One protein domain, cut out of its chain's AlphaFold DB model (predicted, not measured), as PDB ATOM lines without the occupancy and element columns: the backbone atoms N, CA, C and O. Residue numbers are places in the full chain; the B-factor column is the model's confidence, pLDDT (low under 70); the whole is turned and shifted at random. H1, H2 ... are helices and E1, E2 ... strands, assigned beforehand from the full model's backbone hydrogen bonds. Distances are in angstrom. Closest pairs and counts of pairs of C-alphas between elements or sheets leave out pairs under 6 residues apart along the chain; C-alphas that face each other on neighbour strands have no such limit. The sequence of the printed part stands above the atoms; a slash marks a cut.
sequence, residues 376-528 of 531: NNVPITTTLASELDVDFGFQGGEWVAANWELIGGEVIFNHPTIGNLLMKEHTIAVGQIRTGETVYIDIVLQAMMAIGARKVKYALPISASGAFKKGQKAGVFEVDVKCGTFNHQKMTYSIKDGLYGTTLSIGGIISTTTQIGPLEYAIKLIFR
ATOM      1  N   ASN A 376      66.746 -10.651 243.936       84.44
ATOM      2  CA  ASN A 376      66.982  -9.561 243.000       84.44
ATOM      3  C   ASN A 376      65.656  -9.029 242.444       84.44
ATOM      4  O   ASN A 376      64.691  -9.776 242.293       84.44
ATOM      5  N   ASN A 377      65.626  -7.738 242.110       84.88
ATOM      6  CA  ASN A 377      64.516  -7.164 241.356       84.88
ATOM      7  C   ASN A 377      64.601  -7.627 239.900       84.88
ATOM      8  O   ASN A 377      65.643  -7.491 239.256       84.88
ATOM      9  N   VAL A 378      63.493  -8.142 239.389       85.62
ATOM     10  CA  VAL A 378      63.367  -8.741 238.065       85.62
ATOM     11  C   VAL A 378      62.291  -7.982 237.289       85.62
ATOM     12  O   VAL A 378      61.162  -7.883 237.773       85.62
ATOM     13  N   PRO A 379      62.597  -7.434 236.101       82.25
ATOM     14  CA  PRO A 379      61.584  -6.882 235.205       82.25
ATOM     15  C   PRO A 379      60.578  -7.954 234.777       82.25
ATOM     16  O   PRO A 379      60.969  -9.069 234.428       82.25
ATOM     17  N   ILE A 380      59.292  -7.612 234.788       86.38
ATOM     18  CA  ILE A 380      58.208  -8.522 234.417       86.38
ATOM     19  C   ILE A 380      57.430  -7.938 233.245       86.38
ATOM     20  O   ILE A 380      56.961  -6.799 233.292       86.38
ATOM     21  N   THR A 381      57.266  -8.735 232.191       80.88
ATOM     22  CA  THR A 381      56.457  -8.352 231.033       80.88
ATOM     23  C   THR A 381      55.010  -8.170 231.468       80.88
ATOM     24  O   THR A 381      54.481  -8.998 232.203       80.88
ATOM     25  N   THR A 382      54.346  -7.105 231.019       80.88
ATOM     26  CA  THR A 382      52.937  -6.897 231.357       80.88
ATOM     27  C   THR A 382      52.062  -6.768 230.127       80.88
ATOM     28  O   THR A 382      52.282  -5.911 229.270       80.88
ATOM     29  N   THR A 383      51.018  -7.583 230.094       78.12
ATOM     30  CA  THR A 383      50.050  -7.675 229.009       78.12
ATOM     31  C   THR A 383      48.652  -7.350 229.547       78.12
ATOM     32  O   THR A 383      48.371  -7.498 230.736       78.12
ATOM     33  N   LEU A 384      47.768  -6.865 228.675       77.25
ATOM     34  CA  LEU A 384      46.344  -6.710 228.986       77.25
ATOM     35  C   LEU A 384      45.571  -7.686 228.120       77.25
ATOM     36  O   LEU A 384      45.859  -7.785 226.926       77.25
ATOM     37  N   ALA A 385      44.595  -8.357 228.709       74.62
ATOM     38  CA  ALA A 385      43.673  -9.215 227.987       74.62
ATOM     39  C   ALA A 385      42.238  -8.813 228.325       74.62
ATOM     40  O   ALA A 385      41.963  -8.314 229.414       74.62
ATOM     41  N   SER A 386      41.326  -9.016 227.375       68.25
ATOM     42  CA  SER A 386      39.889  -8.854 227.611       68.25
ATOM     43  C   SER A 386      39.297 -10.005 228.426       68.25
ATOM     44  O   SER A 386      38.207  -9.858 228.960       68.25
ATOM     45  N   GLU A 387      39.994 -11.146 228.480       79.56
ATOM     46  CA  GLU A 387      39.611 -12.359 229.205       79.56
ATOM     47  C   GLU A 387      40.877 -13.079 229.713       79.56
ATOM     48  O   GLU A 387      41.909 -13.069 229.038       79.56
ATOM     49  N   LEU A 388      40.816 -13.714 230.894       80.38
ATOM     50  CA  LEU A 388      41.877 -14.609 231.395       80.38
ATOM     51  C   LEU A 388      41.534 -16.062 231.070       80.38
ATOM     52  O   LEU A 388      41.178 -16.831 231.958       80.38
ATOM     53  N   ASP A 389      41.662 -16.447 229.807       78.75
ATOM     54  CA  ASP A 389      41.691 -17.862 229.424       78.75
ATOM     55  C   ASP A 389      43.117 -18.234 229.015       78.75
ATOM     56  O   ASP A 389      43.500 -18.173 227.845       78.75
ATOM     57  N   VAL A 390      43.959 -18.486 230.020       76.94
ATOM     58  CA  VAL A 390      45.401 -18.658 229.818       76.94
ATOM     59  C   VAL A 390      45.798 -20.102 230.092       76.94
ATOM     60  O   VAL A 390      45.945 -20.515 231.243       76.94
ATOM     61  N   ASP A 391      46.019 -20.867 229.024       83.38
ATOM     62  CA  ASP A 391      46.770 -22.120 229.093       83.38
ATOM     63  C   ASP A 391      48.258 -21.824 228.878       83.38
ATOM     64  O   ASP A 391      48.707 -21.496 227.778       83.38
ATOM     65  N   PHE A 392      49.049 -21.944 229.944       84.88
ATOM     66  CA  PHE A 392      50.494 -21.732 229.870       84.88
ATOM     67  C   PHE A 392      51.248 -22.878 229.171       84.88
ATOM     68  O   PHE A 392      52.460 -22.762 228.960       84.88
ATOM     69  N   GLY A 393      50.573 -23.985 228.833       86.56
ATOM     70  CA  GLY A 393      51.172 -25.149 228.174       86.56
ATOM     71  C   GLY A 393      52.191 -25.883 229.049       86.56
ATOM     72  O   GLY A 393      53.125 -26.517 228.549       86.56
ATOM     73  N   PHE A 394      52.075 -25.754 230.371       91.06
ATOM     74  CA  PHE A 394      53.021 -26.327 231.317       91.06
ATOM     75  C   PHE A 394      52.813 -27.833 231.489       91.06
ATOM     76  O   PHE A 394      51.740 -28.301 231.849       91.06
ATOM     77  N   GLN A 395      53.876 -28.600 231.246       92.38
ATOM     78  CA  GLN A 395      53.824 -30.065 231.165       92.38
ATOM     79  C   GLN A 395      54.165 -30.766 232.490       92.38
ATOM     80  O   GLN A 395      54.201 -31.993 232.557       92.38
ATOM     81  N   GLY A 396      54.435 -30.008 233.555       91.81
ATOM     82  CA  GLY A 396      54.940 -30.544 234.816       91.81
ATOM     83  C   GLY A 396      56.439 -30.820 234.783       91.81
ATOM     84  O   GLY A 396      57.204 -30.149 234.087       91.81
ATOM     85  N   GLY A 397      56.850 -31.779 235.605       91.62
ATOM     86  CA  GLY A 397      58.238 -32.162 235.846       91.62
ATOM     87  C   GLY A 397      58.392 -32.781 237.236       91.62
ATOM     88  O   GLY A 397      57.441 -32.778 238.029       91.62
ATOM     89  N   GLU A 398      59.571 -33.332 237.523       91.94
ATOM     90  CA  GLU A 398      59.888 -33.889 238.841       91.94
ATOM     91  C   GLU A 398      60.091 -32.763 239.859       91.94
ATOM     92  O   GLU A 398      60.940 -31.889 239.683       91.94
ATOM     93  N   TRP A 399      59.289 -32.777 240.925       87.69
ATOM     94  CA  TRP A 399      59.380 -31.794 241.997       87.69
ATOM     95  C   TRP A 399      60.553 -32.139 242.917       87.69
ATOM     96  O   TRP A 399      60.451 -33.019 243.769       87.69
ATOM     97  N   VAL A 400      61.681 -31.462 242.724       91.12
ATOM     98  CA  VAL A 400      62.909 -31.680 243.501       91.12
ATOM     99  C   VAL A 400      62.995 -30.714 244.675       91.12
ATOM    100  O   VAL A 400      62.543 -29.579 244.572       91.12
ATOM    101  N   ALA A 401      63.618 -31.129 245.779       92.94
ATOM    102  CA  ALA A 401      63.918 -30.212 246.872       92.94
ATOM    103  C   ALA A 401      64.993 -29.200 246.434       92.94
ATOM    104  O   ALA A 401      66.106 -29.585 246.069       92.94
ATOM    105  N   ALA A 402      64.651 -27.913 246.421       93.19
ATOM    106  CA  ALA A 402      65.508 -26.854 245.893       93.19
ATOM    107  C   ALA A 402      65.069 -25.455 246.342       93.19
ATOM    108  O   ALA A 402      63.895 -25.227 246.654       93.19
ATOM    109  N   ASN A 403      66.016 -24.515 246.300       92.31
ATOM    110  CA  ASN A 403      65.757 -23.079 246.353       92.31
ATOM    111  C   ASN A 403      65.753 -22.523 244.926       92.31
ATOM    112  O   ASN A 403      66.619 -22.862 244.121       92.31
ATOM    113  N   TRP A 404      64.802 -21.656 244.619       93.25
ATOM    114  CA  TRP A 404      64.566 -21.120 243.289       93.25
ATOM    115  C   TRP A 404      64.569 -19.595 243.344       93.25
ATOM    116  O   TRP A 404      63.845 -18.997 244.138       93.25
ATOM    117  N   GLU A 405      65.383 -18.969 242.503       92.00
ATOM    118  CA  GLU A 405      65.480 -17.516 242.350       92.00
ATOM    119  C   GLU A 405      64.617 -17.055 241.182       92.00
ATOM    120  O   GLU A 405      64.726 -17.630 240.099       92.00
ATOM    121  N   LEU A 406      63.799 -16.018 241.365       93.12
ATOM    122  CA  LEU A 406      63.070 -15.414 240.251       93.12
ATOM    123  C   LEU A 406      64.059 -14.819 239.236       93.12
ATOM    124  O   LEU A 406      64.992 -14.117 239.618       93.12
ATOM    125  N   ILE A 407      63.856 -15.092 237.946       92.62
ATOM    126  CA  ILE A 407      64.703 -14.578 236.853       92.62
ATOM    127  C   ILE A 407      63.912 -13.944 235.703       92.62
ATOM    128  O   ILE A 407      64.505 -13.305 234.840       92.62
ATOM    129  N   GLY A 408      62.589 -14.103 235.676       92.06
ATOM    130  CA  GLY A 408      61.731 -13.446 234.694       92.06
ATOM    131  C   GLY A 408      60.261 -13.779 234.900       92.06
ATOM    132  O   GLY A 408      59.903 -14.580 235.766       92.06
ATOM    133  N   GLY A 409      59.405 -13.196 234.068       91.56
ATOM    134  CA  GLY A 409      57.997 -13.552 234.037       91.56
ATOM    135  C   GLY A 409      57.132 -12.613 233.209       91.56
ATOM    136  O   GLY A 409      57.617 -11.676 232.578       91.56
ATOM    137  N   GLU A 410      55.836 -12.885 233.248       90.06
ATOM    138  CA  GLU A 410      54.767 -12.134 232.616       90.06
ATOM    139  C   GLU A 410      53.563 -12.023 233.568       90.06
ATOM    140  O   GLU A 410      53.253 -12.964 234.304       90.06
ATOM    141  N   VAL A 411      52.874 -10.882 233.535       88.06
ATOM    142  CA  VAL A 411      51.566 -10.670 234.166       88.06
ATOM    143  C   VAL A 411      50.565 -10.214 233.118       88.06
ATOM    144  O   VAL A 411      50.852  -9.329 232.316       88.06
ATOM    145  N   ILE A 412      49.372 -10.790 233.156       86.00
ATOM    146  CA  ILE A 412      48.266 -10.476 232.261       86.00
ATOM    147  C   ILE A 412      47.113  -9.960 233.117       86.00
ATOM    148  O   ILE A 412      46.543 -10.716 233.900       86.00
ATOM    149  N   PHE A 413      46.762  -8.683 232.987       83.75
ATOM    150  CA  PHE A 413      45.619  -8.109 233.703       83.75
ATOM    151  C   PHE A 413      44.349  -8.217 232.855       83.75
ATOM    152  O   PHE A 413      44.362  -7.846 231.678       83.75
ATOM    153  N   ASN A 414      43.254  -8.677 233.466       78.19
ATOM    154  CA  ASN A 414      41.923  -8.701 232.860       78.19
ATOM    155  C   ASN A 414      41.017  -7.716 233.567       78.19
ATOM    156  O   ASN A 414      40.183  -8.063 234.401       78.19
ATOM    157  N   HIS A 415      41.236  -6.448 233.261       69.31
ATOM    158  CA  HIS A 415      40.299  -5.431 233.673       69.31
ATOM    159  C   HIS A 415      40.388  -4.266 232.694       69.31
ATOM    160  O   HIS A 415      41.440  -3.629 232.628       69.31
ATOM    161  N   PRO A 416      39.313  -3.933 231.960       59.81
ATOM    162  CA  PRO A 416      39.334  -2.809 231.025       59.81
ATOM    163  C   PRO A 416      39.665  -1.492 231.746       59.81
ATOM    164  O   PRO A 416      40.509  -0.729 231.290       59.81
ATOM    165  N   THR A 417      39.103  -1.275 232.941       61.75
ATOM    166  CA  THR A 417      39.396  -0.080 233.755       61.75
ATOM    167  C   THR A 417      40.836  -0.013 234.273       61.75
ATOM    168  O   THR A 417      41.454   1.033 234.143       61.75
ATOM    169  N   ILE A 418      41.403  -1.089 234.840       63.97
ATOM    170  CA  ILE A 418      42.787  -1.055 235.360       63.97
ATOM    171  C   ILE A 418      43.800  -1.109 234.220       63.97
ATOM    172  O   ILE A 418      44.863  -0.510 234.323       63.97
ATOM    173  N   GLY A 419      43.474  -1.770 233.112       59.84
ATOM    174  CA  GLY A 419      44.376  -1.907 231.979       59.84
ATOM    175  C   GLY A 419      44.782  -0.572 231.365       59.84
ATOM    176  O   GLY A 419      45.961  -0.370 231.085       59.84
ATOM    177  N   ASN A 420      43.843   0.366 231.257       58.75
ATOM    178  CA  ASN A 420      44.131   1.718 230.770       58.75
ATOM    179  C   ASN A 420      44.958   2.539 231.770       58.75
ATOM    180  O   ASN A 420      45.699   3.431 231.374       58.75
ATOM    181  N   LEU A 421      44.867   2.205 233.058       62.81
ATOM    182  CA  LEU A 421      45.656   2.825 234.120       62.81
ATOM    183  C   LEU A 421      47.042   2.176 234.236       62.81
ATOM    184  O   LEU A 421      47.955   2.757 234.807       62.81
ATOM    185  N   LEU A 422      47.242   0.956 233.742       66.69
ATOM    186  CA  LEU A 422      48.441   0.199 234.056       66.69
ATOM    187  C   LEU A 422      49.625   0.575 233.155       66.69
ATOM    188  O   LEU A 422      49.614   0.397 231.935       66.69
ATOM    189  N   MET A 423      50.711   1.016 233.787       65.69
ATOM    190  CA  MET A 423      51.962   1.339 233.112       65.69
ATOM    191  C   MET A 423      52.769   0.057 232.878       65.69
ATOM    192  O   MET A 423      53.632  -0.306 233.674       65.69
ATOM    193  N   LYS A 424      52.473  -0.643 231.778       62.94
ATOM    194  CA  LYS A 424      52.971  -2.004 231.472       62.94
ATOM    195  C   LYS A 424      54.486  -2.193 231.616       62.94
ATOM    196  O   LYS A 424      54.941  -3.259 232.009       62.94
ATOM    197  N   GLU A 425      55.265  -1.161 231.314       60.69
ATOM    198  CA  GLU A 425      56.733  -1.202 231.349       60.69
ATOM    199  C   GLU A 425      57.319  -1.090 232.769       60.69
ATOM    200  O   GLU A 425      58.531  -1.100 232.949       60.69
ATOM    201  N   HIS A 426      56.472  -0.901 233.783       71.31
ATOM    202  CA  HIS A 426      56.883  -0.528 235.141       71.31
ATOM    203  C   HIS A 426      56.599  -1.635 236.158       71.31
ATOM    204  O   HIS A 426      56.619  -1.385 237.366       71.31
ATOM    205  N   THR A 427      56.326  -2.848 235.680       81.88
ATOM    206  CA  THR A 427      56.106  -4.001 236.541       81.88
ATOM    207  C   THR A 427      57.436  -4.677 236.840       81.88
ATOM    208  O   THR A 427      58.142  -5.148 235.947       81.88
ATOM    209  N   ILE A 428      57.775  -4.735 238.119       87.44
ATOM    210  CA  ILE A 428      58.906  -5.506 238.630       87.44
ATOM    211  C   ILE A 428      58.400  -6.526 239.628       87.44
ATOM    212  O   ILE A 428      57.373  -6.336 240.276       87.44
ATOM    213  N   ALA A 429      59.142  -7.607 239.767       90.06
ATOM    214  CA  ALA A 429      58.926  -8.571 240.818       90.06
ATOM    215  C   ALA A 429      60.225  -8.870 241.533       90.06
ATOM    216  O   ALA A 429      61.317  -8.784 240.977       90.06
ATOM    217  N   VAL A 430      60.081  -9.281 242.773       90.88
ATOM    218  CA  VAL A 430      61.143  -9.868 243.565       90.88
ATOM    219  C   VAL A 430      60.552 -11.085 244.244       90.88
ATOM    220  O   VAL A 430      59.388 -11.077 244.639       90.88
ATOM    221  N   GLY A 431      61.314 -12.161 244.339       89.38
ATOM    222  CA  GLY A 431      60.797 -13.342 244.996       89.38
ATOM    223  C   GLY A 431      61.623 -14.582 244.769       89.38
ATOM    224  O   GLY A 431      62.630 -14.599 244.055       89.38
ATOM    225  N   GLN A 432      61.164 -15.636 245.415       90.62
ATOM    226  CA  GLN A 432      61.830 -16.920 245.470       90.62
ATOM    227  C   GLN A 432      60.841 -18.007 245.866       90.62
ATOM    228  O   GLN A 432      59.801 -17.756 246.477       90.62
ATOM    229  N   ILE A 433      61.204 -19.236 245.530       91.81
ATOM    230  CA  ILE A 433      60.444 -20.416 245.920       91.81
ATOM    231  C   ILE A 433      61.400 -21.394 246.584       91.81
ATOM    232  O   ILE A 433      62.500 -21.630 246.091       91.81
ATOM    233  N   ARG A 434      60.976 -22.006 247.685       91.69
ATOM    234  CA  ARG A 434      61.627 -23.200 248.228       91.69
ATOM    235  C   ARG A 434      60.695 -24.384 248.068       91.69
ATOM    236  O   ARG A 434      59.506 -24.302 248.348       91.69
ATOM    237  N   THR A 435      61.255 -25.487 247.612       91.75
ATOM    238  CA  THR A 435      60.546 -26.734 247.321       91.75
ATOM    239  C   THR A 435      61.161 -27.867 248.132       91.75
ATOM    240  O   THR A 435      62.354 -27.837 248.438       91.75
ATOM    241  N   GLY A 436      60.340 -28.838 248.520       89.12
ATOM    242  CA  GLY A 436      60.681 -29.956 249.398       89.12
ATOM    243  C   GLY A 436      59.394 -30.601 249.915       89.12
ATOM    244  O   GLY A 436      58.372 -30.542 249.234       89.12
ATOM    245  N   GLU A 437      59.413 -31.143 251.135       86.31
ATOM    246  CA  GLU A 437      58.191 -31.628 251.809       86.31
ATOM    247  C   GLU A 437      57.155 -30.512 252.014       86.31
ATOM    248  O   GLU A 437      55.948 -30.738 251.974       86.31
ATOM    249  N   THR A 438      57.642 -29.289 252.222       87.12
ATOM    250  CA  THR A 438      56.841 -28.066 252.267       87.12
ATOM    251  C   THR A 438      57.323 -27.130 251.168       87.12
ATOM    252  O   THR A 438      58.528 -26.951 250.972       87.12
ATOM    253  N   VAL A 439      56.372 -26.540 250.453       89.62
ATOM    254  CA  VAL A 439      56.617 -25.483 249.479       89.62
ATOM    255  C   VAL A 439      56.452 -24.144 250.174       89.62
ATOM    256  O   VAL A 439      55.489 -23.944 250.910       89.62
ATOM    257  N   TYR A 440      57.387 -23.242 249.916       90.31
ATOM    258  CA  TYR A 440      57.346 -21.849 250.332       90.31
ATOM    259  C   TYR A 440      57.392 -20.990 249.077       90.31
ATOM    260  O   TYR A 440      58.327 -21.116 248.288       90.31
ATOM    261  N   ILE A 441      56.389 -20.144 248.891       90.12
ATOM    262  CA  ILE A 441      56.291 -19.183 247.795       90.12
ATOM    263  C   ILE A 441      56.299 -17.810 248.439       90.12
ATOM    264  O   ILE A 441      55.430 -17.523 249.260       90.12
ATOM    265  N   ASP A 442      57.277 -16.986 248.084       89.31
ATOM    266  CA  ASP A 442      57.362 -15.621 248.587       89.31
ATOM    267  C   ASP A 442      57.777 -14.690 247.452       89.31
ATOM    268  O   ASP A 442      58.898 -14.747 246.941       89.31
ATOM    269  N   ILE A 443      56.810 -13.921 246.964       89.56
ATOM    270  CA  ILE A 443      56.922 -13.110 245.757       89.56
ATOM    271  C   ILE A 443      56.202 -11.797 246.019       89.56
ATOM    272  O   ILE A 443      55.047 -11.783 246.427       89.56
ATOM    273  N   VAL A 444      56.853 -10.684 245.730       88.81
ATOM    274  CA  VAL A 444      56.216  -9.373 245.679       88.81
ATOM    275  C   VAL A 444      56.260  -8.912 244.236       88.81
ATOM    276  O   VAL A 444      57.334  -8.693 243.677       88.81
ATOM    277  N   LEU A 445      55.087  -8.777 243.628       87.94
ATOM    278  CA  LEU A 445      54.931  -8.110 242.344       87.94
ATOM    279  C   LEU A 445      54.580  -6.646 242.613       87.94
ATOM    280  O   LEU A 445      53.620  -6.368 243.320       87.94
ATOM    281  N   GLN A 446      55.322  -5.704 242.052       87.94
ATOM    282  CA  GLN A 446      54.976  -4.289 242.083       87.94
ATOM    283  C   GLN A 446      54.648  -3.836 240.665       87.94
ATOM    284  O   GLN A 446      55.525  -3.804 239.805       87.94
ATOM    285  N   ALA A 447      53.394  -3.454 240.443       83.56
ATOM    286  CA  ALA A 447      52.950  -2.765 239.242       83.56
ATOM    287  C   ALA A 447      52.799  -1.265 239.530       83.56
ATOM    288  O   ALA A 447      52.514  -0.856 240.659       83.56
ATOM    289  N   MET A 448      52.977  -0.430 238.509       78.75
ATOM    290  CA  MET A 448      52.656   0.994 238.595       78.75
ATOM    291  C   MET A 448      51.362   1.268 237.835       78.75
ATOM    292  O   MET A 448      51.233   0.890 236.670       78.75
ATOM    293  N   MET A 449      50.423   1.950 238.484       75.31
ATOM    294  CA  MET A 449      49.184   2.407 237.856       75.31
ATOM    295  C   MET A 449      49.178   3.936 237.791       75.31
ATOM    296  O   MET A 449      49.451   4.603 238.787       75.31
ATOM    297  N   ALA A 450      48.879   4.497 236.629       67.00
ATOM    298  CA  ALA A 450      48.580   5.899 236.410       67.00
ATOM    299  C   ALA A 450      47.079   6.134 236.626       67.00
ATOM    300  O   ALA A 450      46.254   5.563 235.927       67.00
ATOM    301  N   ILE A 451      46.721   6.966 237.603       62.56
ATOM    302  CA  ILE A 451      45.347   7.399 237.877       62.56
ATOM    303  C   ILE A 451      45.314   8.920 237.728       62.56
ATOM    304  O   ILE A 451      45.732   9.656 238.628       62.56
ATOM    305  N   GLY A 452      44.877   9.393 236.558       65.94
ATOM    306  CA  GLY A 452      45.113  10.777 236.139       65.94
ATOM    307  C   GLY A 452      46.618  11.071 236.102       65.94
ATOM    308  O   GLY A 452      47.399  10.253 235.629       65.94
ATOM    309  N   ALA A 453      47.046  12.196 236.680       49.41
ATOM    310  CA  ALA A 453      48.470  12.544 236.795       49.41
ATOM    311  C   ALA A 453      49.224  11.786 237.914       49.41
ATOM    312  O   ALA A 453      50.441  11.934 238.057       49.41
ATOM    313  N   ARG A 454      48.531  11.004 238.758       57.41
ATOM    314  CA  ARG A 454      49.148  10.324 239.910       57.41
ATOM    315  C   ARG A 454      49.634   8.934 239.529       57.41
ATOM    316  O   ARG A 454      48.901   8.156 238.933       57.41
ATOM    317  N   LYS A 455      50.843   8.590 239.969       64.75
ATOM    318  CA  LYS A 455      51.382   7.228 239.891       64.75
ATOM    319  C   LYS A 455      51.194   6.536 241.232       64.75
ATOM    320  O   LYS A 455      51.767   6.955 242.238       64.75
ATOM    321  N   VAL A 456      50.386   5.488 241.247       73.19
ATOM    322  CA  VAL A 456      50.123   4.671 242.426       73.19
ATOM    323  C   VAL A 456      50.917   3.381 242.296       73.19
ATOM    324  O   VAL A 456      50.717   2.595 241.368       73.19
ATOM    325  N   LYS A 457      51.832   3.170 243.247       80.75
ATOM    326  CA  LYS A 457      52.508   1.886 243.410       80.75
ATOM    327  C   LYS A 457      51.487   0.873 243.892       80.75
ATOM    328  O   LYS A 457      50.850   1.081 244.923       80.75
ATOM    329  N   TYR A 458      51.372  -0.221 243.162       79.38
ATOM    330  CA  TYR A 458      50.496  -1.311 243.520       79.38
ATOM    331  C   TYR A 458      51.323  -2.568 243.760       79.38
ATOM    332  O   TYR A 458      51.854  -3.169 242.828       79.38
ATOM    333  N   ALA A 459      51.481  -2.917 245.035       84.50
ATOM    334  CA  ALA A 459      52.176  -4.121 245.451       84.50
ATOM    335  C   ALA A 459      51.170  -5.260 245.637       84.50
ATOM    336  O   ALA A 459      50.176  -5.130 246.351       84.50
ATOM    337  N   LEU A 460      51.465  -6.380 244.998       81.50
ATOM    338  CA  LEU A 460      50.744  -7.637 245.033       81.50
ATOM    339  C   LEU A 460      51.655  -8.674 245.702       81.50
ATOM    340  O   LEU A 460      52.407  -9.374 245.013       81.50
ATOM    341  N   PRO A 461      51.662  -8.728 247.045       83.12
ATOM    342  CA  PRO A 461      52.405  -9.742 247.766       83.12
ATOM    343  C   PRO A 461      51.710 -11.100 247.623       83.12
ATOM    344  O   PRO A 461      50.499 -11.229 247.788       83.12
ATOM    345  N   ILE A 462      52.503 -12.122 247.345       84.75
ATOM    346  CA  ILE A 462      52.127 -13.529 247.322       84.75
ATOM    347  C   ILE A 462      53.076 -14.217 248.298       84.75
ATOM    348  O   ILE A 462      54.222 -14.499 247.957       84.75
ATOM    349  N   SER A 463      52.598 -14.472 249.513       85.94
ATOM    350  CA  SER A 463      53.348 -15.221 250.522       85.94
ATOM    351  C   SER A 463      52.495 -16.389 250.992       85.94
ATOM    352  O   SER A 463      51.420 -16.194 251.565       85.94
ATOM    353  N   ALA A 464      52.942 -17.604 250.695       87.19
ATOM    354  CA  ALA A 464      52.225 -18.824 251.019       87.19
ATOM    355  C   ALA A 464      53.200 -19.947 251.363       87.19
ATOM    356  O   ALA A 464      54.246 -20.106 250.728       87.19
ATOM    357  N   SER A 465      52.835 -20.775 252.335       88.56
ATOM    358  CA  SER A 465      53.524 -22.044 252.565       88.56
ATOM    359  C   SER A 465      52.538 -23.180 252.759       88.56
ATOM    360  O   SER A 465      51.425 -22.977 253.244       88.56
ATOM    361  N   GLY A 466      52.918 -24.386 252.347       86.88
ATOM    362  CA  GLY A 466      52.002 -25.517 252.365       86.88
ATOM    363  C   GLY A 466      52.581 -26.808 251.814       86.88
ATOM    364  O   GLY A 466      53.726 -26.859 251.364       86.88
ATOM    365  N   ALA A 467      51.784 -27.874 251.854       86.38
ATOM    366  CA  ALA A 467      52.165 -29.140 251.235       86.38
ATOM    367  C   ALA A 467      51.858 -29.105 249.732       86.38
ATOM    368  O   ALA A 467      50.760 -28.719 249.327       86.38
ATOM    369  N   PHE A 468      52.820 -29.529 248.909       86.38
ATOM    370  CA  PHE A 468      52.596 -29.713 247.478       86.38
ATOM    371  C   PHE A 468      51.645 -30.888 247.247       86.38
ATOM    372  O   PHE A 468      51.913 -32.006 247.693       86.38
ATOM    373  N   LYS A 469      50.565 -30.654 246.505       85.75
ATOM    374  CA  LYS A 469      49.679 -31.705 246.009       85.75
ATOM    375  C   LYS A 469      49.731 -31.706 244.492       85.75
ATOM    376  O   LYS A 469      49.389 -30.724 243.836       85.75
ATOM    377  N   LYS A 470      50.170 -32.829 243.925       82.62
ATOM    378  CA  LYS A 470      50.145 -33.020 242.475       82.62
ATOM    379  C   LYS A 470      48.685 -33.041 242.017       82.62
ATOM    380  O   LYS A 470      47.891 -33.817 242.546       82.62
ATOM    381  N   GLY A 471      48.343 -32.195 241.052       80.25
ATOM    382  CA  GLY A 471      47.004 -32.150 240.480       80.25
ATOM    383  C   GLY A 471      46.690 -33.387 239.636       80.25
ATOM    384  O   GLY A 471      47.563 -34.195 239.312       80.25
ATOM    385  N   GLN A 472      45.424 -33.516 239.234       75.62
ATOM    386  CA  GLN A 472      44.949 -34.642 238.416       75.62
ATOM    387  C   GLN A 472      45.546 -34.667 236.998       75.62
ATOM    388  O   GLN A 472      45.592 -35.721 236.366       75.62
ATOM    389  N   LYS A 473      46.001 -33.517 236.485       83.19
ATOM    390  CA  LYS A 473      46.641 -33.383 235.169       83.19
ATOM    391  C   LYS A 473      48.133 -33.111 235.326       83.19
ATOM    392  O   LYS A 473      48.560 -32.471 236.288       83.19
ATOM    393  N   ALA A 474      48.923 -33.568 234.356       84.88
ATOM    394  CA  ALA A 474      50.337 -33.218 234.276       84.88
ATOM    395  C   ALA A 474      50.499 -31.691 234.277       84.88
ATOM    396  O   ALA A 474      49.756 -30.988 233.598       84.88
ATOM    397  N   GLY A 475      51.434 -31.192 235.084       86.81
ATOM    398  CA  GLY A 475      51.692 -29.761 235.200       86.81
ATOM    399  C   GLY A 475      50.686 -28.966 236.015       86.81
ATOM    400  O   GLY A 475      50.913 -27.780 236.172       86.81
ATOM    401  N   VAL A 476      49.638 -29.563 236.587       88.44
ATOM    402  CA  VAL A 476      48.757 -28.878 237.548       88.44
ATOM    403  C   VAL A 476      49.216 -29.198 238.968       88.44
ATOM    404  O   VAL A 476      49.569 -30.345 239.263       88.44
ATOM    405  N   PHE A 477      49.204 -28.207 239.856       87.81
ATOM    406  CA  PHE A 477      49.454 -28.423 241.278       87.81
ATOM    407  C   PHE A 477      48.542 -27.574 242.156       87.81
ATOM    408  O   PHE A 477      48.044 -26.529 241.743       87.81
ATOM    409  N   GLU A 478      48.363 -28.047 243.382       86.00
ATOM    410  CA  GLU A 478      47.690 -27.340 244.461       86.00
ATOM    411  C   GLU A 478      48.658 -27.202 245.638       86.00
ATOM    412  O   GLU A 478      49.544 -28.041 245.851       86.00
ATOM    413  N   VAL A 479      48.489 -26.135 246.412       83.75
ATOM    414  CA  VAL A 479      49.206 -25.933 247.674       83.75
ATOM    415  C   VAL A 479      48.191 -26.037 248.794       83.75
ATOM    416  O   VAL A 479      47.255 -25.245 248.857       83.75
ATOM    417  N   ASP A 480      48.379 -27.010 249.680       85.31
ATOM    418  CA  ASP A 480      47.607 -27.097 250.919       85.31
ATOM    419  C   ASP A 480      48.145 -26.055 251.904       85.31
ATOM    420  O   ASP A 480      49.131 -26.305 252.607       85.31
ATOM    421  N   VAL A 481      47.580 -24.848 251.834       84.12
ATOM    422  CA  VAL A 481      48.096 -23.642 252.490       84.12
ATOM    423  C   VAL A 481      48.032 -23.799 254.010       84.12
ATOM    424  O   VAL A 481      46.960 -23.882 254.601       84.12
ATOM    425  N   LYS A 482      49.202 -23.799 254.649       86.12
ATOM    426  CA  LYS A 482      49.369 -23.779 256.110       86.12
ATOM    427  C   LYS A 482      49.584 -22.369 256.656       86.12
ATOM    428  O   LYS A 482      49.325 -22.129 257.830       86.12
ATOM    429  N   CYS A 483      50.089 -21.460 255.827       84.62
ATOM    430  CA  CYS A 483      50.328 -20.065 256.171       84.62
ATOM    431  C   CYS A 483      50.064 -19.183 254.952       84.62
ATOM    432  O   CYS A 483      50.445 -19.546 253.836       84.62
ATOM    433  N   GLY A 484      49.491 -18.004 255.200       80.88
ATOM    434  CA  GLY A 484      49.267 -16.968 254.197       80.88
ATOM    435  C   GLY A 484      47.912 -17.093 253.515       80.88
ATOM    436  O   GLY A 484      47.082 -17.927 253.876       80.88
ATOM    437  N   THR A 485      47.681 -16.239 252.521       70.56
ATOM    438  CA  THR A 485      46.498 -16.324 251.660       70.56
ATOM    439  C   THR A 485      46.950 -16.614 250.240       70.56
ATOM    440  O   THR A 485      47.849 -15.970 249.705       70.56
ATOM    441  N   PHE A 486      46.351 -17.635 249.638       69.44
ATOM    442  CA  PHE A 486      46.676 -18.053 248.281       69.44
ATOM    443  C   PHE A 486      45.384 -18.442 247.561       69.44
ATOM    444  O   PHE A 486      45.128 -19.613 247.284       69.44
ATOM    445  N   ASN A 487      44.535 -17.441 247.309       68.00
ATOM    446  CA  ASN A 487      43.305 -17.620 246.540       68.00
ATOM    447  C   ASN A 487      43.656 -17.767 245.058       68.00
ATOM    448  O   ASN A 487      43.943 -16.789 244.370       68.00
ATOM    449  N   HIS A 488      43.645 -19.005 244.578       64.62
ATOM    450  CA  HIS A 488      43.911 -19.338 243.184       64.62
ATOM    451  C   HIS A 488      42.867 -20.329 242.683       64.62
ATOM    452  O   HIS A 488      42.415 -21.202 243.421       64.62
ATOM    453  N   GLN A 489      42.497 -20.206 241.409       60.66
ATOM    454  CA  GLN A 489      41.520 -21.112 240.803       60.66
ATOM    455  C   GLN A 489      42.167 -22.377 240.219       60.66
ATOM    456  O   GLN A 489      41.497 -23.403 240.133       60.66
ATOM    457  N   LYS A 490      43.451 -22.309 239.820       75.00
ATOM    458  CA  LYS A 490      44.327 -23.415 239.367       75.00
ATOM    459  C   LYS A 490      45.749 -22.883 239.166       75.00
ATOM    460  O   LYS A 490      45.924 -21.891 238.462       75.00
ATOM    461  N   MET A 491      46.753 -23.563 239.722       86.25
ATOM    462  CA  MET A 491      48.157 -23.298 239.402       86.25
ATOM    463  C   MET A 491      48.715 -24.396 238.506       86.25
ATOM    464  O   MET A 491      48.391 -25.580 238.625       86.25
ATOM    465  N   THR A 492      49.594 -23.984 237.608       92.25
ATOM    466  CA  THR A 492      50.323 -24.853 236.701       92.25
ATOM    467  C   THR A 492      51.822 -24.643 236.867       92.25
ATOM    468  O   THR A 492      52.267 -23.566 237.266       92.25
ATOM    469  N   TYR A 493      52.616 -25.672 236.587       94.88
ATOM    470  CA  TYR A 493      54.064 -25.631 236.703       94.88
ATOM    471  C   TYR A 493      54.760 -26.474 235.637       94.88
ATOM    472  O   TYR A 493      54.235 -27.485 235.165       94.88
ATOM    473  N   SER A 494      55.989 -26.096 235.298       95.31
ATOM    474  CA  SER A 494      56.893 -26.937 234.520       95.31
ATOM    475  C   SER A 494      58.321 -26.822 235.036       95.31
ATOM    476  O   SER A 494      58.784 -25.719 235.319       95.31
ATOM    477  N   ILE A 495      59.013 -27.958 235.154       95.25
ATOM    478  CA  ILE A 495      60.434 -28.014 235.512       95.25
ATOM    479  C   ILE A 495      61.201 -28.535 234.301       95.25
ATOM    480  O   ILE A 495      60.873 -29.603 233.781       95.25
ATOM    481  N   LYS A 496      62.187 -27.769 233.827       94.56
ATOM    482  CA  LYS A 496      62.978 -28.103 232.634       94.56
ATOM    483  C   LYS A 496      64.452 -27.796 232.849       94.56
ATOM    484  O   LYS A 496      64.793 -26.711 233.325       94.56
ATOM    485  N   ASP A 497      65.308 -28.719 232.428       93.56
ATOM    486  CA  ASP A 497      66.736 -28.461 232.267       93.56
ATOM    487  C   ASP A 497      66.981 -27.736 230.943       93.56
ATOM    488  O   ASP A 497      66.423 -28.093 229.903       93.56
ATOM    489  N   GLY A 498      67.803 -26.691 230.983       87.69
ATOM    490  CA  GLY A 498      68.169 -25.916 229.806       87.69
ATOM    491  C   GLY A 498      69.591 -25.375 229.888       87.69
ATOM    492  O   GLY A 498      70.333 -25.646 230.831       87.69
ATOM    493  N   LEU A 499      69.958 -24.557 228.900       77.94
ATOM    494  CA  LEU A 499      71.285 -23.930 228.795       77.94
ATOM    495  C   LEU A 499      71.664 -23.080 230.022       77.94
ATOM    496  O   LEU A 499      72.844 -22.877 230.286       77.94
ATOM    497  N   TYR A 500      70.672 -22.613 230.785       77.88
ATOM    498  CA  TYR A 500      70.848 -21.789 231.984       77.88
ATOM    499  C   TYR A 500      70.623 -22.565 233.295       77.88
ATOM    500  O   TYR A 500      70.387 -21.959 234.343       77.88
ATOM    501  N   GLY A 501      70.689 -23.899 233.237       91.62
ATOM    502  CA  GLY A 501      70.430 -24.804 234.356       91.62
ATOM    503  C   GLY A 501      68.967 -25.240 234.453       91.62
ATOM    504  O   GLY A 501      68.173 -25.043 233.530       91.62
ATOM    505  N   THR A 502      68.609 -25.857 235.580       95.81
ATOM    506  CA  THR A 502      67.228 -26.266 235.862       95.81
ATOM    507  C   THR A 502      66.370 -25.043 236.176       95.81
ATOM    508  O   THR A 502      66.689 -24.246 237.066       95.81
ATOM    509  N   THR A 503      65.251 -24.916 235.471       96.12
ATOM    510  CA  THR A 503      64.273 -23.840 235.653       96.12
ATOM    511  C   THR A 503      62.937 -24.384 236.142       96.12
ATOM    512  O   THR A 503      62.524 -25.476 235.755       96.12
ATOM    513  N   LEU A 504      62.265 -23.603 236.985       96.00
ATOM    514  CA  LEU A 504      60.892 -23.819 237.429       96.00
ATOM    515  C   LEU A 504      60.047 -22.678 236.868       96.00
ATOM    516  O   LEU A 504      60.268 -21.520 237.204       96.00
ATOM    517  N   SER A 505      59.079 -22.996 236.021       95.31
ATOM    518  CA  SER A 505      58.037 -22.054 235.613       95.31
ATOM    519  C   SER A 505      56.771 -22.343 236.405       95.31
ATOM    520  O   SER A 505      56.371 -23.504 236.479       95.31
ATOM    521  N   ILE A 506      56.141 -21.317 236.971       94.06
ATOM    522  CA  ILE A 506      54.820 -21.412 237.609       94.06
ATOM    523  C   ILE A 506      53.872 -20.392 236.992       94.06
ATOM    524  O   ILE A 506      54.295 -19.322 236.559       94.06
ATOM    525  N   GLY A 507      52.586 -20.708 236.955       91.81
ATOM    526  CA  GLY A 507      51.595 -19.773 236.453       91.81
ATOM    527  C   GLY A 507      50.182 -20.142 236.848       91.81
ATOM    528  O   GLY A 507      49.887 -21.302 237.125       91.81
ATOM    529  N   GLY A 508      49.316 -19.147 236.900       90.06
ATOM    530  CA  GLY A 508      47.921 -19.323 237.277       90.06
ATOM    531  C   GLY A 508      47.185 -17.998 237.323       90.06
ATOM    532  O   GLY A 508      47.784 -16.938 237.137       90.06
ATOM    533  N   ILE A 509      45.882 -18.086 237.562       88.81
ATOM    534  CA  ILE A 509      45.008 -16.928 237.740       88.81
ATOM    535  C   ILE A 509      44.895 -16.640 239.234       88.81
ATOM    536  O   ILE A 509      44.571 -17.531 240.028       88.81
ATOM    537  N   ILE A 510      45.175 -15.392 239.590       85.06
ATOM    538  CA  ILE A 510      45.072 -14.863 240.942       85.06
ATOM    539  C   ILE A 510      43.927 -13.863 240.963       85.06
ATOM    540  O   ILE A 510      43.896 -12.918 240.172       85.06
ATOM    541  N   SER A 511      43.017 -14.065 241.909       83.38
ATOM    542  CA  SER A 511      41.925 -13.142 242.195       83.38
ATOM    543  C   SER A 511      42.189 -12.520 243.564       83.38
ATOM    544  O   SER A 511      42.299 -13.221 244.572       83.38
ATOM    545  N   THR A 512      42.314 -11.199 243.610       78.81
ATOM    546  CA  THR A 512      42.543 -10.444 244.847       78.81
ATOM    547  C   THR A 512      41.579  -9.270 244.939       78.81
ATOM    548  O   THR A 512      41.040  -8.818 243.933       78.81
ATOM    549  N   THR A 513      41.335  -8.766 246.146       79.62
ATOM    550  CA  THR A 513      40.568  -7.529 246.339       79.62
ATOM    551  C   THR A 513      41.525  -6.413 246.708       79.62
ATOM    552  O   THR A 513      42.293  -6.513 247.661       79.62
ATOM    553  N   THR A 514      41.486  -5.347 245.924       72.62
ATOM    554  CA  THR A 514      42.359  -4.184 246.045       72.62
ATOM    555  C   THR A 514      41.579  -3.008 246.636       72.62
ATOM    556  O   THR A 514      40.355  -3.060 246.751       72.62
ATOM    557  N   GLN A 515      42.260  -1.901 246.949       70.56
ATOM    558  CA  GLN A 515      41.584  -0.659 247.354       70.56
ATOM    559  C   GLN A 515      40.664  -0.083 246.260       70.56
ATOM    560  O   GLN A 515      39.764   0.688 246.572       70.56
ATOM    561  N   ILE A 516      40.881  -0.458 244.995       71.75
ATOM    562  CA  ILE A 516      40.086  -0.014 243.843       71.75
ATOM    563  C   ILE A 516      39.078  -1.075 243.368       71.75
ATOM    564  O   ILE A 516      38.444  -0.889 242.334       71.75
ATOM    565  N   GLY A 517      38.911  -2.172 244.117       79.12
ATOM    566  CA  GLY A 517      37.971  -3.253 243.805       79.12
ATOM    567  C   GLY A 517      38.642  -4.601 243.514       79.12
ATOM    568  O   GLY A 517      39.861  -4.736 243.677       79.12
ATOM    569  N   PRO A 518      37.858  -5.627 243.137       82.38
ATOM    570  CA  PRO A 518      38.380  -6.937 242.773       82.38
ATOM    571  C   PRO A 518      39.261  -6.840 241.524       82.38
ATOM    572  O   PRO A 518      38.930  -6.155 240.558       82.38
ATOM    573  N   LEU A 519      40.386  -7.538 241.553       80.00
ATOM    574  CA  LEU A 519      41.344  -7.612 240.467       80.00
ATOM    575  C   LEU A 519      41.672  -9.073 240.192       80.00
ATOM    576  O   LEU A 519      42.148  -9.792 241.073       80.00
ATOM    577  N   GLU A 520      41.462  -9.478 238.945       86.19
ATOM    578  CA  GLU A 520      41.908 -10.764 238.432       86.19
ATOM    579  C   GLU A 520      43.058 -10.555 237.453       86.19
ATOM    580  O   GLU A 520      43.010  -9.712 236.549       86.19
ATOM    581  N   TYR A 521      44.114 -11.333 237.642       86.81
ATOM    582  CA  TYR A 521      45.273 -11.318 236.766       86.81
ATOM    583  C   TYR A 521      45.877 -12.711 236.662       86.81
ATOM    584  O   TYR A 521      45.866 -13.491 237.614       86.81
ATOM    585  N   ALA A 522      46.410 -13.035 235.491       89.25
ATOM    586  CA  ALA A 522      47.189 -14.243 235.295       89.25
ATOM    587  C   ALA A 522      48.675 -13.921 235.446       89.25
ATOM    588  O   ALA A 522      49.144 -12.875 235.000       89.25
ATOM    589  N   ILE A 523      49.425 -14.824 236.066       91.38
ATOM    590  CA  ILE A 523      50.878 -14.710 236.187       91.38
ATOM    591  C   ILE A 523      51.567 -15.896 235.535       91.38
ATOM    592  O   ILE A 523      51.069 -17.019 235.589       91.38
ATOM    593  N   LYS A 524      52.750 -15.645 234.985       93.38
ATOM    594  CA  LYS A 524      53.703 -16.644 234.511       93.38
ATOM    595  C   LYS A 524      55.086 -16.246 234.992       93.38
ATOM    596  O   LYS A 524      55.682 -15.330 234.449       93.38
ATOM    597  N   LEU A 525      55.619 -16.920 235.995       94.38
ATOM    598  CA  LEU A 525      56.904 -16.577 236.600       94.38
ATOM    599  C   LEU A 525      57.921 -17.686 236.350       94.38
ATOM    600  O   LEU A 525      57.582 -18.869 236.378       94.38
ATOM    601  N   ILE A 526      59.166 -17.293 236.094       94.12
ATOM    602  CA  ILE A 526      60.268 -18.185 235.741       94.12
ATOM    603  C   ILE A 526      61.356 -18.049 236.795       94.12
ATOM    604  O   ILE A 526      61.857 -16.954 237.058       94.12
ATOM    605  N   PHE A 527      61.748 -19.184 237.356       94.88
ATOM    606  CA  PHE A 527      62.758 -19.282 238.386       94.88
ATOM    607  C   PHE A 527      63.916 -20.168 237.940       94.88
ATOM    608  O   PHE A 527      63.731 -21.138 237.206       94.88
ATOM    609  N   ARG A 528      65.111 -19.871 238.447       94.75
ATOM    610  CA  ARG A 528      66.322 -20.678 238.282       94.75
ATOM    611  C   ARG A 528      66.683 -21.347 239.601       94.75
ATOM    612  O   ARG A 528      66.642 -20.705 240.650       94.75
TER     613      ARG A 528
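AT A GLANCE: This is residues 376 to 528 of the 531 residues of the protein "Cu2_monoox_C domain-containing protein" of Myxococcales bacterium (UniProt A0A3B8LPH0). The model is a closed barrel of eight antiparallel strands, E2 to E9, with the short strand E1 paired onto E2 and one small helix, H1, outside the barrel. A long link, residues 385 to 401, runs over the outside of the barrel between E1 and E2, and the turn of the E4 and E5 hairpin, at Ala 453, lies at one end of the longest axis. The printed part has 153 residues, with the named elements in the order E1, E2, H1, E3, E4, E5, E6, E7, E8, E9, and its class is mostly strand. Round the ring run E2, E3, E4, E5, E6, E7, E8, E9 and back to E2. The whole is compact, with a radius of gyration of the C-alphas of 15.3 A, and elongated in outline, spanning 47 by 30 by 27 A.

IN THESE COORDINATES: The ring begins with E2, residues 402 to 413, 29.9 A from its first C-alpha at (65.508, -26.854, 245.893) to its last. E3 is residues 428 to 435, and E4 is residues 439 to 451, 36.6 A long. E5, residues 454 to 470, is the longest strand by residues, 43.4 A from C-alpha 454 at (49.148, 10.324, 239.910) to C-alpha 470. E6 is residues 476 to 484, and E7 is residues 488 to 498, 28.5 A long. E8, residues 501 to 514, measures 36.7 A, and E9, residues 517 to 528, measures 33.7 A and ends at C-alpha 528, at (66.322, -20.678, 238.282). E1 is residues 381 to 384, 10.4 A, and H1 is residues 416 to 421, 9.0 A. E2 bends by 65 degrees at residue 407, E5 by 84 degrees at 467, E6 by 70 degrees at 481 and E8 by 64 degrees at 511.

HOW THE PARTS SIT: E3 to E9 form a meander, each strand the antiparallel neighbour of the one before. In the hairpin of E4 and E5, N 441 and O 464 are 2.8 A apart, and the directions stand at 160 degrees. The hairpin of E8 and E9 has N 510 and O 521 at 2.8 A. In the hairpin of E6 and E7 one N and O pair is within hydrogen-bond range, N 477 and O 491 at 3.0 A. The pairing of E6 is staggered: it pairs with E7 over residues 476 to 477 and with E5 over residues 477 to 484, where N 469 and O 478 are 2.9 A apart. E9 and E2 close the ring, antiparallel, with N 410 and O 524 at 2.7 A. On the other side of E2 from E9 lie E3, with N 404 and O 433 at 2.7 A, and E1, parallel to E2 at 32 degrees, with N 383 and O 411 at 2.8 A. Residues 378 to 379 pair antiparallel with residues 428 to 429 of E3. H1 is on the barrel, outside it, at a height of 6.1 A over the sheet and over none of the strands; its closest C-alphas to E4 are those of Leu 421 and Ala 450, 4.8 A. In H1, 0 of 2 O i to N i+4 pairs and 1 of 3 O i to N i+3 pairs are within hydrogen-bond range.

THE WHOLE: The two C-alphas farthest apart, those of Glu 398 and Ala 453, are 47.9 A apart. The printed part, residues 376 to 528, has no cut. The link from E1 to E2, 17 residues, is long, and that from H1 to E3 is short. The mean pLDDT of the printed part is 82.9; it is under 70 at residue 386 and at residues 415 to 425, 450 to 455 and 486 to 489.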